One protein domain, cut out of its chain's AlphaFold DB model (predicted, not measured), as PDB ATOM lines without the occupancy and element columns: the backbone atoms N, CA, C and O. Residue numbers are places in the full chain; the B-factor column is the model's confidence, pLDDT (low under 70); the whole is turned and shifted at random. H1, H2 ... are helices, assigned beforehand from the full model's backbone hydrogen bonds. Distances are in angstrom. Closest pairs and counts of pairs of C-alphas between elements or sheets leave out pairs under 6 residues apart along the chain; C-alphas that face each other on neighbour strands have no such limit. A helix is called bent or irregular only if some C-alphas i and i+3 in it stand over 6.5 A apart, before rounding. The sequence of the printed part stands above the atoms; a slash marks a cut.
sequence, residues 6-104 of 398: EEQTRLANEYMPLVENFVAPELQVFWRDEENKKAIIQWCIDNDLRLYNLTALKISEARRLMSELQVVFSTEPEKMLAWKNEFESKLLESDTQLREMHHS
ATOM      1  N   GLU A   6      20.303 -18.868 -26.362       77.81
ATOM      2  CA  GLU A   6      20.890 -19.809 -27.319       77.81
ATOM      3  C   GLU A   6      22.423 -19.799 -27.252       77.81
ATOM      4  O   GLU A   6      23.032 -20.861 -27.153       77.81
ATOM      5  N   GLU A   7      23.054 -18.623 -27.191       73.19
ATOM      6  CA  GLU A   7      24.512 -18.497 -27.033       73.19
ATOM      7  C   GLU A   7      25.005 -19.029 -25.685       73.19
ATOM      8  O   GLU A   7      26.034 -19.698 -25.635       73.19
ATOM      9  N   GLN A   8      24.258 -18.798 -24.601       69.62
ATOM     10  CA  GLN A   8      24.582 -19.364 -23.284       69.62
ATOM     11  C   GLN A   8      24.552 -20.899 -23.309       69.62
ATOM     12  O   GLN A   8      25.440 -21.550 -22.764       69.62
ATOM     13  N   THR A   9      23.550 -21.478 -23.980       76.69
ATOM     14  CA  THR A   9      23.416 -22.936 -24.132       76.69
ATOM     15  C   THR A   9      24.546 -23.502 -24.993       76.69
ATOM     16  O   THR A   9      25.121 -24.534 -24.652       76.69
ATOM     17  N   ARG A  10      24.914 -22.806 -26.077       80.38
ATOM     18  CA  ARG A  10      26.037 -23.193 -26.936       80.38
ATOM     19  C   ARG A  10      27.363 -23.203 -26.167       80.38
ATOM     20  O   ARG A  10      28.042 -24.224 -26.171       80.38
ATOM     21  N   LEU A  11      27.688 -22.125 -25.450       72.19
ATOM     22  CA  LEU A  11      28.919 -22.034 -24.650       72.19
ATOM     23  C   LEU A  11      28.980 -23.115 -23.560       72.19
ATOM     24  O   LEU A  11      30.030 -23.707 -23.327       72.19
ATOM     25  N   ALA A  12      27.847 -23.425 -22.922       70.12
ATOM     26  CA  ALA A  12      27.783 -24.484 -21.918       70.12
ATOM     27  C   ALA A  12      28.089 -25.883 -22.488       70.12
ATOM     28  O   ALA A  12      28.651 -26.718 -21.771       70.12
ATOM     29  N   ASN A  13      27.741 -26.125 -23.755       76.25
ATOM     30  CA  ASN A  13      28.069 -27.358 -24.470       76.25
ATOM     31  C   ASN A  13      29.536 -27.374 -24.923       76.25
ATOM     32  O   ASN A  13      30.202 -28.393 -24.773       76.25
ATOM     33  N   GLU A  14      30.064 -26.246 -25.407       75.75
ATOM     34  CA  GLU A  14      31.471 -26.113 -25.815       75.75
ATOM     35  C   GLU A  14      32.449 -26.294 -24.643       75.75
ATOM     36  O   GLU A  14      33.565 -26.771 -24.834       75.75
ATOM     37  N   TYR A  15      32.048 -25.949 -23.414       73.06
ATOM     38  CA  TYR A  15      32.931 -26.065 -22.246       73.06
ATOM     39  C   TYR A  15      32.977 -27.473 -21.634       73.06
ATOM     40  O   TYR A  15      33.871 -27.749 -20.835       73.06
ATOM     41  N   MET A  16      32.056 -28.375 -21.993       68.25
ATOM     42  CA  MET A  16      32.019 -29.741 -21.442       68.25
ATOM     43  C   MET A  16      33.286 -30.557 -21.744       68.25
ATOM     44  O   MET A  16      33.902 -31.038 -20.791       68.25
ATOM     45  N   PRO A  17      33.745 -30.652 -23.006       72.56
ATOM     46  CA  PRO A  17      34.966 -31.390 -23.333       72.56
ATOM     47  C   PRO A  17      36.218 -30.805 -22.666       72.56
ATOM     48  O   PRO A  17      37.178 -31.516 -22.386       72.56
ATOM     49  N   LEU A  18      36.227 -29.499 -22.377       69.50
ATOM     50  CA  LEU A  18      37.373 -28.841 -21.742       69.50
ATOM     51  C   LEU A  18      37.574 -29.324 -20.306       69.50
ATOM     52  O   LEU A  18      38.707 -29.512 -19.870       69.50
ATOM     53  N   VAL A  19      36.483 -29.544 -19.573       68.62
ATOM     54  CA  VAL A  19      36.549 -30.080 -18.210       68.62
ATOM     55  C   VAL A  19      37.155 -31.479 -18.228       68.62
ATOM     56  O   VAL A  19      38.038 -31.780 -17.432       68.62
ATOM     57  N   GLU A  20      36.725 -32.319 -19.163       70.31
ATOM     58  CA  GLU A  20      37.201 -33.701 -19.277       70.31
ATOM     59  C   GLU A  20      38.691 -33.768 -19.652       70.31
ATOM     60  O   GLU A  20      39.419 -34.604 -19.115       70.31
ATOM     61  N   ASN A  21      39.164 -32.840 -20.490       71.44
ATOM     62  CA  ASN A  21      40.533 -32.840 -21.016       71.44
ATOM     63  C   ASN A  21      41.556 -32.079 -20.147       71.44
ATOM     64  O   ASN A  21      42.747 -32.418 -20.135       71.44
ATOM     65  N   PHE A  22      41.121 -31.043 -19.422       75.25
ATOM     66  CA  PHE A  22      42.018 -30.107 -18.728       75.25
ATOM     67  C   PHE A  22      41.849 -30.064 -17.205       75.25
ATOM     68  O   PHE A  22      42.644 -29.401 -16.540       75.25
ATOM     69  N   VAL A  23      40.875 -30.765 -16.623       77.19
ATOM     70  CA  VAL A  23      40.707 -30.827 -15.161       77.19
ATOM     71  C   VAL A  23      41.226 -32.161 -14.634       77.19
ATOM     72  O   VAL A  23      40.869 -33.227 -15.137       77.19
ATOM     73  N   ALA A  24      42.064 -32.101 -13.595       76.25
ATOM     74  CA  ALA A  24      42.573 -33.295 -12.930       76.25
ATOM     75  C   ALA A  24      41.414 -34.168 -12.397       76.25
ATOM     76  O   ALA A  24      40.412 -33.611 -11.934       76.25
ATOM     77  N   PRO A  25      41.513 -35.511 -12.431       78.88
ATOM     78  CA  PRO A  25      40.424 -36.410 -12.035       78.88
ATOM     79  C   PRO A  25      39.809 -36.090 -10.663       78.88
ATOM     80  O   PRO A  25      38.590 -36.078 -10.509       78.88
ATOM     81  N   GLU A  26      40.645 -35.756  -9.682       76.12
ATOM     82  CA  GLU A  26      40.259 -35.362  -8.324       76.12
ATOM     83  C   GLU A  26      39.445 -34.060  -8.255       76.12
ATOM     84  O   GLU A  26      38.653 -33.861  -7.333       76.12
ATOM     85  N   LEU A  27      39.597 -33.189  -9.250       71.12
ATOM     86  CA  LEU A  27      38.912 -31.906  -9.360       71.12
ATOM     87  C   LEU A  27      37.635 -31.997 -10.212       71.12
ATOM     88  O   LEU A  27      36.754 -31.146 -10.091       71.12
ATOM     89  N   GLN A  28      37.460 -33.060 -11.005       76.56
ATOM     90  CA  GLN A  28      36.271 -33.246 -11.846       76.56
ATOM     91  C   GLN A  28      34.967 -33.308 -11.042       76.56
ATOM     92  O   GLN A  28      33.924 -32.920 -11.557       76.56
ATOM     93  N   VAL A  29      35.001 -33.763  -9.784       80.00
ATOM     94  CA  VAL A  29      33.809 -33.831  -8.917       80.00
ATOM     95  C   VAL A  29      33.160 -32.455  -8.758       80.00
ATOM     96  O   VAL A  29      31.940 -32.344  -8.822       80.00
ATOM     97  N   PHE A  30      33.970 -31.404  -8.624       79.38
ATOM     98  CA  PHE A  30      33.488 -30.032  -8.501       79.38
ATOM     99  C   PHE A  30      32.808 -29.537  -9.784       79.38
ATOM    100  O   PHE A  30      31.773 -28.883  -9.725       79.38
ATOM    101  N   TRP A  31      33.354 -29.898 -10.945       76.00
ATOM    102  CA  TRP A  31      32.804 -29.516 -12.247       76.00
ATOM    103  C   TRP A  31      31.613 -30.372 -12.697       76.00
ATOM    104  O   TRP A  31      30.845 -29.948 -13.561       76.00
ATOM    105  N   ARG A  32      31.450 -31.567 -12.117       78.56
ATOM    106  CA  ARG A  32      30.265 -32.422 -12.297       78.56
ATOM    107  C   ARG A  32      29.051 -31.908 -11.524       78.56
ATOM    108  O   ARG A  32      27.935 -32.304 -11.846       78.56
ATOM    109  N   ASP A  33      29.254 -31.037 -10.538       83.44
ATOM    110  CA  ASP A  33      28.165 -30.312  -9.889       83.44
ATOM    111  C   ASP A  33      27.600 -29.254 -10.853       83.44
ATOM    112  O   ASP A  33      28.283 -28.302 -11.248       83.44
ATOM    113  N   GLU A  34      26.339 -29.433 -11.261       79.25
ATOM    114  CA  GLU A  34      25.684 -28.540 -12.217       79.25
ATOM    115  C   GLU A  34      25.579 -27.094 -11.726       79.25
ATOM    116  O   GLU A  34      25.586 -26.184 -12.558       79.25
ATOM    117  N   GLU A  35      25.447 -26.857 -10.419       83.50
ATOM    118  CA  GLU A  35      25.300 -25.508  -9.875       83.50
ATOM    119  C   GLU A  35      26.628 -24.756  -9.947       83.50
ATOM    120  O   GLU A  35      26.670 -23.646 -10.485       83.50
ATOM    121  N   ASN A  36      27.726 -25.391  -9.522       83.06
ATOM    122  CA  ASN A  36      29.072 -24.808  -9.612       83.06
ATOM    123  C   ASN A  36      29.464 -24.544 -11.065       83.06
ATOM    124  O   ASN A  36      29.934 -23.458 -11.411       83.06
ATOM    125  N   LYS A  37      29.203 -25.516 -11.943       79.25
ATOM    126  CA  LYS A  37      29.478 -25.391 -13.372       79.25
ATOM    127  C   LYS A  37      28.697 -24.233 -13.998       79.25
ATOM    128  O   LYS A  37      29.285 -23.415 -14.705       79.25
ATOM    129  N   LYS A  38      27.385 -24.133 -13.744       81.44
ATOM    130  CA  LYS A  38      26.557 -23.023 -14.252       81.44
ATOM    131  C   LYS A  38      27.035 -21.682 -13.710       81.44
ATOM    132  O   LYS A  38      27.081 -20.718 -14.468       81.44
ATOM    133  N   ALA A  39      27.426 -21.625 -12.440       86.06
ATOM    134  CA  ALA A  39      27.913 -20.404 -11.815       86.06
ATOM    135  C   ALA A  39      29.246 -19.932 -12.426       86.06
ATOM    136  O   ALA A  39      29.385 -18.746 -12.724       86.06
ATOM    137  N   ILE A  40      30.185 -20.844 -12.704       85.00
ATOM    138  CA  ILE A  40      31.443 -20.514 -13.393       85.00
ATOM    139  C   ILE A  40      31.189 -20.074 -14.833       85.00
ATOM    140  O   ILE A  40      31.728 -19.059 -15.264       85.00
ATOM    141  N   ILE A  41      30.347 -20.800 -15.576       81.38
ATOM    142  CA  ILE A  41      29.982 -20.430 -16.951       81.38
ATOM    143  C   ILE A  41      29.372 -19.031 -16.976       81.38
ATOM    144  O   ILE A  41      29.781 -18.201 -17.788       81.38
ATOM    145  N   GLN A  42      28.425 -18.759 -16.076       83.38
ATOM    146  CA  GLN A  42      27.779 -17.458 -15.983       83.38
ATOM    147  C   GLN A  42      28.788 -16.365 -15.633       83.38
ATOM    148  O   GLN A  42      28.792 -15.322 -16.277       83.38
ATOM    149  N   TRP A  43      29.691 -16.618 -14.684       88.56
ATOM    150  CA  TRP A  43      30.743 -15.666 -14.345       88.56
ATOM    151  C   TRP A  43      31.671 -15.385 -15.533       88.56
ATOM    152  O   TRP A  43      31.978 -14.224 -15.802       88.56
ATOM    153  N   CYS A  44      32.078 -16.415 -16.282       86.50
ATOM    154  CA  CYS A  44      32.870 -16.245 -17.496       86.50
ATOM    155  C   CYS A  44      32.122 -15.384 -18.520       86.50
ATOM    156  O   CYS A  44      32.691 -14.438 -19.055       86.50
ATOM    157  N   ILE A  45      30.832 -15.648 -18.741       81.31
ATOM    158  CA  ILE A  45      29.977 -14.866 -19.645       81.31
ATOM    159  C   ILE A  45      29.876 -13.404 -19.201       81.31
ATOM    160  O   ILE A  45      30.071 -12.500 -20.014       81.31
ATOM    161  N   ASP A  46      29.615 -13.164 -17.917       85.38
ATOM    162  CA  ASP A  46      29.466 -11.818 -17.353       85.38
ATOM    163  C   ASP A  46      30.762 -11.000 -17.457       85.38
ATOM    164  O   ASP A  46      30.726  -9.769 -17.479       85.38
ATOM    165  N   ASN A  47      31.903 -11.685 -17.557       85.44
ATOM    166  CA  ASN A  47      33.227 -11.087 -17.666       85.44
ATOM    167  C   ASN A  47      33.829 -11.152 -19.079       85.44
ATOM    168  O   ASN A  47      34.997 -10.788 -19.223       85.44
ATOM    169  N   ASP A  48      33.052 -11.562 -20.088       84.62
ATOM    170  CA  ASP A  48      33.474 -11.743 -21.489       84.62
ATOM    171  C   ASP A  48      34.666 -12.708 -21.665       84.62
ATOM    172  O   ASP A  48      35.556 -12.522 -22.492       84.62
ATOM    173  N   LEU A  49      34.690 -13.771 -20.859       85.38
ATOM    174  CA  LEU A  49      35.717 -14.805 -20.874       85.38
ATOM    175  C   LEU A  49      35.261 -16.013 -21.686       85.38
ATOM    176  O   LEU A  49      34.332 -16.747 -21.334       85.38
ATOM    177  N   ARG A  50      35.980 -16.243 -22.781       84.81
ATOM    178  CA  ARG A  50      35.785 -17.369 -23.692       84.81
ATOM    179  C   ARG A  50      36.661 -18.529 -23.239       84.81
ATOM    180  O   ARG A  50      37.790 -18.674 -23.696       84.81
ATOM    181  N   LEU A  51      36.154 -19.332 -22.307       82.38
ATOM    182  CA  LEU A  51      36.908 -20.422 -21.676       82.38
ATOM    183  C   LEU A  51      37.388 -21.471 -22.698       82.38
ATOM    184  O   LEU A  51      38.426 -22.091 -22.493       82.38
ATOM    185  N   TYR A  52      36.704 -21.602 -23.842       78.62
ATOM    186  CA  TYR A  52      37.150 -22.441 -24.961       78.62
ATOM    187  C   TYR A  52      38.521 -22.052 -25.520       78.62
ATOM    188  O   TYR A  52      39.195 -22.906 -26.082       78.62
ATOM    189  N   ASN A  53      38.989 -20.820 -25.301       81.94
ATOM    190  CA  ASN A  53      40.329 -20.398 -25.705       81.94
ATOM    191  C   ASN A  53      41.451 -21.061 -24.885       81.94
ATOM    192  O   ASN A  53      42.618 -20.898 -25.225       81.94
ATOM    193  N   LEU A  54      41.141 -21.834 -23.836       83.00
ATOM    194  CA  LEU A  54      42.134 -22.661 -23.138       83.00
ATOM    195  C   LEU A  54      42.857 -23.635 -24.072       83.00
ATOM    196  O   LEU A  54      44.011 -23.965 -23.814       83.00
ATOM    197  N   THR A  55      42.212 -24.068 -25.159       77.12
ATOM    198  CA  THR A  55      42.833 -24.938 -26.168       77.12
ATOM    199  C   THR A  55      43.971 -24.257 -26.927       77.12
ATOM    200  O   THR A  55      44.823 -24.945 -27.477       77.12
ATOM    201  N   ALA A  56      44.026 -22.921 -26.920       76.31
ATOM    202  CA  ALA A  56      45.125 -22.153 -27.494       76.31
ATOM    203  C   ALA A  56      46.342 -22.054 -26.554       76.31
ATOM    204  O   ALA A  56      47.364 -21.492 -26.940       76.31
ATOM    205  N   LEU A  57      46.256 -22.548 -25.315       82.75
ATOM    206  CA  LEU A  57      47.365 -22.548 -24.359       82.75
ATOM    207  C   LEU A  57      48.071 -23.905 -24.335       82.75
ATOM    208  O   LEU A  57      47.511 -24.939 -24.700       82.75
ATOM    209  N   LYS A  58      49.303 -23.929 -23.814       82.81
ATOM    210  CA  LYS A  58      49.987 -25.193 -23.507       82.81
ATOM    211  C   LYS A  58      49.145 -25.996 -22.517       82.81
ATOM    212  O   LYS A  58      48.667 -25.440 -21.530       82.81
ATOM    213  N   ILE A  59      49.036 -27.312 -22.721       79.56
ATOM    214  CA  ILE A  59      48.210 -28.202 -21.879       79.56
ATOM    215  C   ILE A  59      48.526 -28.029 -20.383       79.56
ATOM    216  O   ILE A  59      47.615 -28.007 -19.559       79.56
ATOM    217  N   SER A  60      49.800 -27.862 -20.017       84.00
ATOM    218  CA  SER A  60      50.214 -27.617 -18.629       84.00
ATOM    219  C   SER A  60      49.691 -26.289 -18.066       84.00
ATOM    220  O   SER A  60      49.243 -26.246 -16.922       84.00
ATOM    221  N   GLU A  61      49.706 -25.217 -18.860       89.69
ATOM    222  CA  GLU A  61      49.183 -23.905 -18.470       89.69
ATOM    223  C   GLU A  61      47.654 -23.916 -18.399       89.69
ATOM    224  O   GLU A  61      47.093 -23.423 -17.422       89.69
ATOM    225  N   ALA A  62      46.990 -24.545 -19.372       85.62
ATOM    226  CA  ALA A  62      45.541 -24.724 -19.380       85.62
ATOM    227  C   ALA A  62      45.060 -25.499 -18.140       85.62
ATOM    228  O   ALA A  62      44.138 -25.059 -17.454       85.62
ATOM    229  N   ARG A  63      45.734 -26.607 -17.793       86.31
ATOM    230  CA  ARG A  63      45.439 -27.406 -16.588       86.31
ATOM    231  C   ARG A  63      45.621 -26.611 -15.299       86.31
ATOM    232  O   ARG A  63      44.777 -26.683 -14.403       86.31
ATOM    233  N   ARG A  64      46.709 -25.843 -15.202       92.50
ATOM    234  CA  ARG A  64      46.977 -24.987 -14.041       92.50
ATOM    235  C   ARG A  64      45.886 -23.928 -13.880       92.50
ATOM    236  O   ARG A  64      45.296 -23.843 -12.808       92.50
ATOM    237  N   LEU A  65      45.568 -23.193 -14.947       92.19
ATOM    238  CA  LEU A  65      44.549 -22.141 -14.924       92.19
ATOM    239  C   LEU A  65      43.163 -22.695 -14.581       92.19
ATOM    240  O   LEU A  65      42.449 -22.082 -13.795       92.19
ATOM    241  N   MET A  66      42.794 -23.873 -15.092       89.38
ATOM    242  CA  MET A  66      41.532 -24.533 -14.732       89.38
ATOM    243  C   MET A  66      41.473 -24.953 -13.261       89.38
ATOM    244  O   MET A  66      40.435 -24.804 -12.613       89.38
ATOM    245  N   SER A  67      42.586 -25.447 -12.719       88.06
ATOM    246  CA  SER A  67      42.678 -25.828 -11.306       88.06
ATOM    247  C   SER A  67      42.587 -24.602 -10.392       88.06
ATOM    248  O   SER A  67      41.873 -24.618  -9.391       88.06
ATOM    249  N   GLU A  68      43.258 -23.512 -10.765       90.25
ATOM    250  CA  GLU A  68      43.193 -22.237 -10.045       90.25
ATOM    251  C   GLU A  68      41.800 -21.614 -10.113       90.25
ATOM    252  O   GLU A  68      41.304 -21.162  -9.085       90.25
ATOM    253  N   LEU A  69      41.129 -21.658 -11.271       90.31
ATOM    254  CA  LEU A  69      39.765 -21.147 -11.421       90.31
ATOM    255  C   LEU A  69      38.828 -21.792 -10.404       90.31
ATOM    256  O   LEU A  69      38.074 -21.096  -9.734       90.31
ATOM    257  N   GLN A  70      38.910 -23.111 -10.241       86.88
ATOM    258  CA  GLN A  70      38.108 -23.830  -9.257       86.88
ATOM    259  C   GLN A  70      38.395 -23.379  -7.819       86.88
ATOM    260  O   GLN A  70      37.456 -23.156  -7.049       86.88
ATOM    261  N   VAL A  71      39.673 -23.263  -7.443       87.12
ATOM    262  CA  VAL A  71      40.071 -22.851  -6.087       87.12
ATOM    263  C   VAL A  71      39.575 -21.437  -5.805       87.12
ATOM    264  O   VAL A  71      38.908 -21.204  -4.794       87.12
ATOM    265  N   VAL A  72      39.834 -20.516  -6.729       88.69
ATOM    266  CA  VAL A  72      39.445 -19.111  -6.617       88.69
ATOM    267  C   VAL A  72      37.922 -18.980  -6.553       88.69
ATOM    268  O   VAL A  72      37.407 -18.278  -5.686       88.69
ATOM    269  N   PHE A  73      37.190 -19.727  -7.381       86.19
ATOM    270  CA  PHE A  73      35.727 -19.706  -7.386       86.19
ATOM    271  C   PHE A  73      35.116 -20.253  -6.088       86.19
ATOM    272  O   PHE A  73      34.095 -19.754  -5.623       86.19
ATOM    273  N   SER A  74      35.745 -21.266  -5.485       83.94
ATOM    274  CA  SER A  74      35.219 -21.939  -4.290       83.94
ATOM    275  C   SER A  74      35.589 -21.245  -2.981       83.94
ATOM    276  O   SER A  74      34.844 -21.337  -2.007       83.94
ATOM    277  N   THR A  75      36.770 -20.623  -2.921       84.19
ATOM    278  CA  THR A  75      37.386 -20.229  -1.642       84.19
ATOM    279  C   THR A  75      37.868 -18.785  -1.577       84.19
ATOM    280  O   THR A  75      37.961 -18.252  -0.476       84.19
ATOM    281  N   GLU A  76      38.143 -18.142  -2.713       87.69
ATOM    282  CA  GLU A  76      38.816 -16.835  -2.759       87.69
ATOM    283  C   GLU A  76      38.215 -15.939  -3.862       87.69
ATOM    284  O   GLU A  76      38.920 -15.538  -4.795       87.69
ATOM    285  N   PRO A  77      36.907 -15.612  -3.805       81.12
ATOM    286  CA  PRO A  77      36.221 -14.867  -4.865       81.12
ATOM    287  C   PRO A  77      36.853 -13.494  -5.151       81.12
ATOM    288  O   PRO A  77      36.763 -12.978  -6.264       81.12
ATOM    289  N   GLU A  78      37.551 -12.905  -4.179       85.88
ATOM    290  CA  GLU A  78      38.326 -11.676  -4.340       85.88
ATOM    291  C   GLU A  78      39.508 -11.807  -5.316       85.88
ATOM    292  O   GLU A  78      39.939 -10.803  -5.887       85.88
ATOM    293  N   LYS A  79      40.011 -13.026  -5.565       91.06
ATOM    294  CA  LYS A  79      41.093 -13.289  -6.528       91.06
ATOM    295  C   LYS A  79      40.588 -13.589  -7.944       91.06
ATOM    296  O   LYS A  79      41.408 -13.708  -8.852       91.06
ATOM    297  N   MET A  80      39.270 -13.617  -8.182       89.12
ATOM    298  CA  MET A  80      38.692 -13.868  -9.518       89.12
ATOM    299  C   MET A  80      39.177 -12.857 -10.565       89.12
ATOM    300  O   MET A  80      39.422 -13.217 -11.714       89.12
ATOM    301  N   LEU A  81      39.374 -11.594 -10.170       90.50
ATOM    302  CA  LEU A  81      39.918 -10.569 -11.065       90.50
ATOM    303  C   LEU A  81      41.399 -10.815 -11.399       90.50
ATOM    304  O   LEU A  81      41.820 -10.576 -12.527       90.50
ATOM    305  N   ALA A  82      42.188 -11.302 -10.438       92.12
ATOM    306  CA  ALA A  82      43.592 -11.638 -10.668       92.12
ATOM    307  C   ALA A  82      43.716 -12.833 -11.620       92.12
ATOM    308  O   ALA A  82      44.464 -12.754 -12.592       92.12
ATOM    309  N   TRP A  83      42.910 -13.876 -11.397       94.75
ATOM    310  CA  TRP A  83      42.828 -15.028 -12.293       94.75
ATOM    311  C   TRP A  83      42.418 -14.615 -13.712       94.75
ATOM    312  O   TRP A  83      43.060 -15.018 -14.679       94.75
ATOM    313  N   LYS A  84      41.401 -13.747 -13.844       93.81
ATOM    314  CA  LYS A  84      40.973 -13.196 -15.139       93.81
ATOM    315  C   LYS A  84      42.139 -12.546 -15.885       93.81
ATOM    316  O   LYS A  84      42.385 -12.879 -17.040       93.81
ATOM    317  N   ASN A  85      42.850 -11.634 -15.222       93.31
ATOM    318  CA  ASN A  85      43.961 -10.908 -15.835       93.31
ATOM    319  C   ASN A  85      45.091 -11.856 -16.256       93.31
ATOM    320  O   ASN A  85      45.724 -11.643 -17.286       93.31
ATOM    321  N   GLU A  86      45.344 -12.904 -15.473       95.25
ATOM    322  CA  GLU A  86      46.347 -13.912 -15.800       95.25
ATOM    323  C   GLU A  86      45.937 -14.761 -17.009       95.25
ATOM    324  O   GLU A  86      46.742 -14.948 -17.922       95.25
ATOM    325  N   PHE A  87      44.683 -15.213 -17.059       94.00
ATOM    326  CA  PHE A  87      44.130 -15.931 -18.206       94.00
ATOM    327  C   PHE A  87      44.207 -15.088 -19.488       94.00
ATOM    328  O   PHE A  87      44.740 -15.550 -20.496       94.00
ATOM    329  N   GLU A  88      43.755 -13.831 -19.448       93.56
ATOM    330  CA  GLU A  88      43.832 -12.908 -20.589       93.56
ATOM    331  C   GLU A  88      45.282 -12.617 -20.999       93.56
ATOM    332  O   GLU A  88      45.599 -12.620 -22.189       93.56
ATOM    333  N   SER A  89      46.185 -12.428 -20.031       94.25
ATOM    334  CA  SER A  89      47.613 -12.238 -20.302       94.25
ATOM    335  C   SER A  89      48.228 -13.460 -20.980       94.25
ATOM    336  O   SER A  89      49.060 -13.300 -21.867       94.25
ATOM    337  N   LYS A  90      47.836 -14.673 -20.576       93.50
ATOM    338  CA  LYS A  90      48.330 -15.920 -21.169       93.50
ATOM    339  C   LYS A  90      47.787 -16.146 -22.571       93.50
ATOM    340  O   LYS A  90      48.538 -16.571 -23.444       93.50
ATOM    341  N   LEU A  91      46.525 -15.801 -22.815       88.94
ATOM    342  CA  LEU A  91      45.967 -15.803 -24.166       88.94
ATOM    343  C   LEU A  91      46.674 -14.796 -25.070       88.94
ATOM    344  O   LEU A  91      46.996 -15.131 -26.203       88.94
ATOM    345  N   LEU A  92      46.951 -13.587 -24.572       89.00
ATOM    346  CA  LEU A  92      47.688 -12.578 -25.329       89.00
ATOM    347  C   LEU A  92      49.128 -13.022 -25.612       89.00
ATOM    348  O   LEU A  92      49.627 -12.798 -26.712       89.00
ATOM    349  N   GLU A  93      49.791 -13.658 -24.643       87.69
ATOM    350  CA  GLU A  93      51.119 -14.251 -24.825       87.69
ATOM    351  C   GLU A  93      51.086 -15.346 -25.898       87.69
ATOM    352  O   GLU A  93      51.915 -15.318 -26.802       87.69
ATOM    353  N   SER A  94      50.107 -16.256 -25.847       79.75
ATOM    354  CA  SER A  94      49.950 -17.317 -26.846       79.75
ATOM    355  C   SER A  94      49.623 -16.766 -28.237       79.75
ATOM    356  O   SER A  94      50.266 -17.152 -29.204       79.75
ATOM    357  N   ASP A  95      48.706 -15.800 -28.360       73.38
ATOM    358  CA  ASP A  95      48.396 -15.139 -29.638       73.38
ATOM    359  C   ASP A  95      49.615 -14.385 -30.187       73.38
ATOM    360  O   ASP A  95      49.908 -14.444 -31.378       73.38
ATOM    361  N   THR A  96      50.388 -13.725 -29.320       74.62
ATOM    362  CA  THR A  96      51.643 -13.078 -29.724       74.62
ATOM    363  C   THR A  96      52.655 -14.112 -30.202       74.62
ATOM    364  O   THR A  96      53.216 -13.935 -31.276       74.62
ATOM    365  N   GLN A  97      52.839 -15.217 -29.474       68.38
ATOM    366  CA  GLN A  97      53.720 -16.317 -29.877       68.38
ATOM    367  C   GLN A  97      53.258 -16.964 -31.181       68.38
ATOM    368  O   GLN A  97      54.090 -17.256 -32.027       68.38
ATOM    369  N   LEU A  98      51.953 -17.141 -31.383       63.38
ATOM    370  CA  LEU A  98      51.380 -17.694 -32.604       63.38
ATOM    371  C   LEU A  98      51.598 -16.745 -33.785       63.38
ATOM    372  O   LEU A  98      52.011 -17.181 -34.855       63.38
ATOM    373  N   ARG A  99      51.387 -15.438 -33.599       60.06
ATOM    374  CA  ARG A  99      51.689 -14.421 -34.617       60.06
ATOM    375  C   ARG A  99      53.178 -14.334 -34.906       60.06
ATOM    376  O   ARG A  99      53.542 -14.206 -36.066       60.06
ATOM    377  N   GLU A 100      54.031 -14.410 -33.889       62.19
ATOM    378  CA  GLU A 100      55.484 -14.461 -34.050       62.19
ATOM    379  C   GLU A 100      55.901 -15.736 -34.781       62.19
ATOM    380  O   GLU A 100      56.691 -15.653 -35.714       62.19
ATOM    381  N   MET A 101      55.312 -16.884 -34.443       58.50
ATOM    382  CA  MET A 101      55.500 -18.151 -35.144       58.50
ATOM    383  C   MET A 101      55.085 -18.029 -36.604       58.50
ATOM    384  O   MET A 101      55.906 -18.318 -37.460       58.50
ATOM    385  N   HIS A 102      53.886 -17.529 -36.904       54.41
ATOM    386  CA  HIS A 102      53.426 -17.298 -38.277       54.41
ATOM    387  C   HIS A 102      54.280 -16.272 -39.024       54.41
ATOM    388  O   HIS A 102      54.537 -16.436 -40.210       54.41
ATOM    389  N   HIS A 103      54.739 -15.218 -38.351       51.22
ATOM    390  CA  HIS A 103      55.609 -14.210 -38.948       51.22
ATOM    391  C   HIS A 103      57.016 -14.762 -39.225       51.22
ATOM    392  O   HIS A 103      57.646 -14.395 -40.217       51.22
ATOM    393  N   SER A 104      57.491 -15.658 -38.356       57.75
ATOM    394  CA  SER A 104      58.769 -16.364 -38.476       57.75
ATOM    395  C   SER A 104      58.700 -17.623 -39.341       57.75
ATOM    396  O   SER A 104      59.746 -18.148 -39.712       57.75
TER     397      SER A 104
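This is residues 6 to 104 of the 398 residues of an uncharacterized protein of Legionella israelensis (UniProt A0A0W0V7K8). Two long helices, H6 and H7, lie side by side as a helical hairpin, and a loose group of shorter helices, H2 to H5, covers one side of it. H1 lies farther out and packs on H4, while residues 99 to 104 of H7 stick out as a free end. The printed part has 99 residues with seven named helices, H1 to H7 in order, and no named strand: all helix. It is compact, with a radius of gyration of the C-alphas of 13.7 A and spans of 45 by 30 by 27 A.

H1, residues 6 to 14, begins at C-alpha 6 (20.890, -19.809, -27.319). H2 is residues 16 to 22, H3 residues 28 to 32, H4 residues 34 to 46, 17.9 A long, and H5 residues 51 to 56. H6, residues 59 to 75, is 24.3 A long. H7, residues 77 to 104, is 40.5 A long and ends at C-alpha 104 (58.769, -16.364, -38.476); it is only just irregular, with C-alphas 78 and 81 7.0 A apart.

H1 touches H4 at a steep tilt of 62 degrees; their closest C-alphas, Ala 12 and Ile 41, are 6.8 A apart. H2 touches residues 59 to 66 of H6, closest at C-alphas Phe 22 and Arg 63, 4.9 A. H6 and H7 run opposite ways at a shallow tilt of 15 degrees, closest at C-alphas Val 72 and Met 80, 6.0 A. H4 and H7 are apart. In H1, H3, H4 and H6 every O i to N i+4 pair is within hydrogen-bond range; H2 has 2 of 3, H7 22 of 24 and H5 0 of 2, with 3 of 3 O i to N i+3 pairs.

The C-alphas farthest apart, Glu 35 and Ser 104, are 45.0 A apart. The printed part has no cut, and its six links between helices are tight. Mean pLDDT of the printed part is 80.7; residues 8, 16, 18 to 19 and 97 to 104 are under 70.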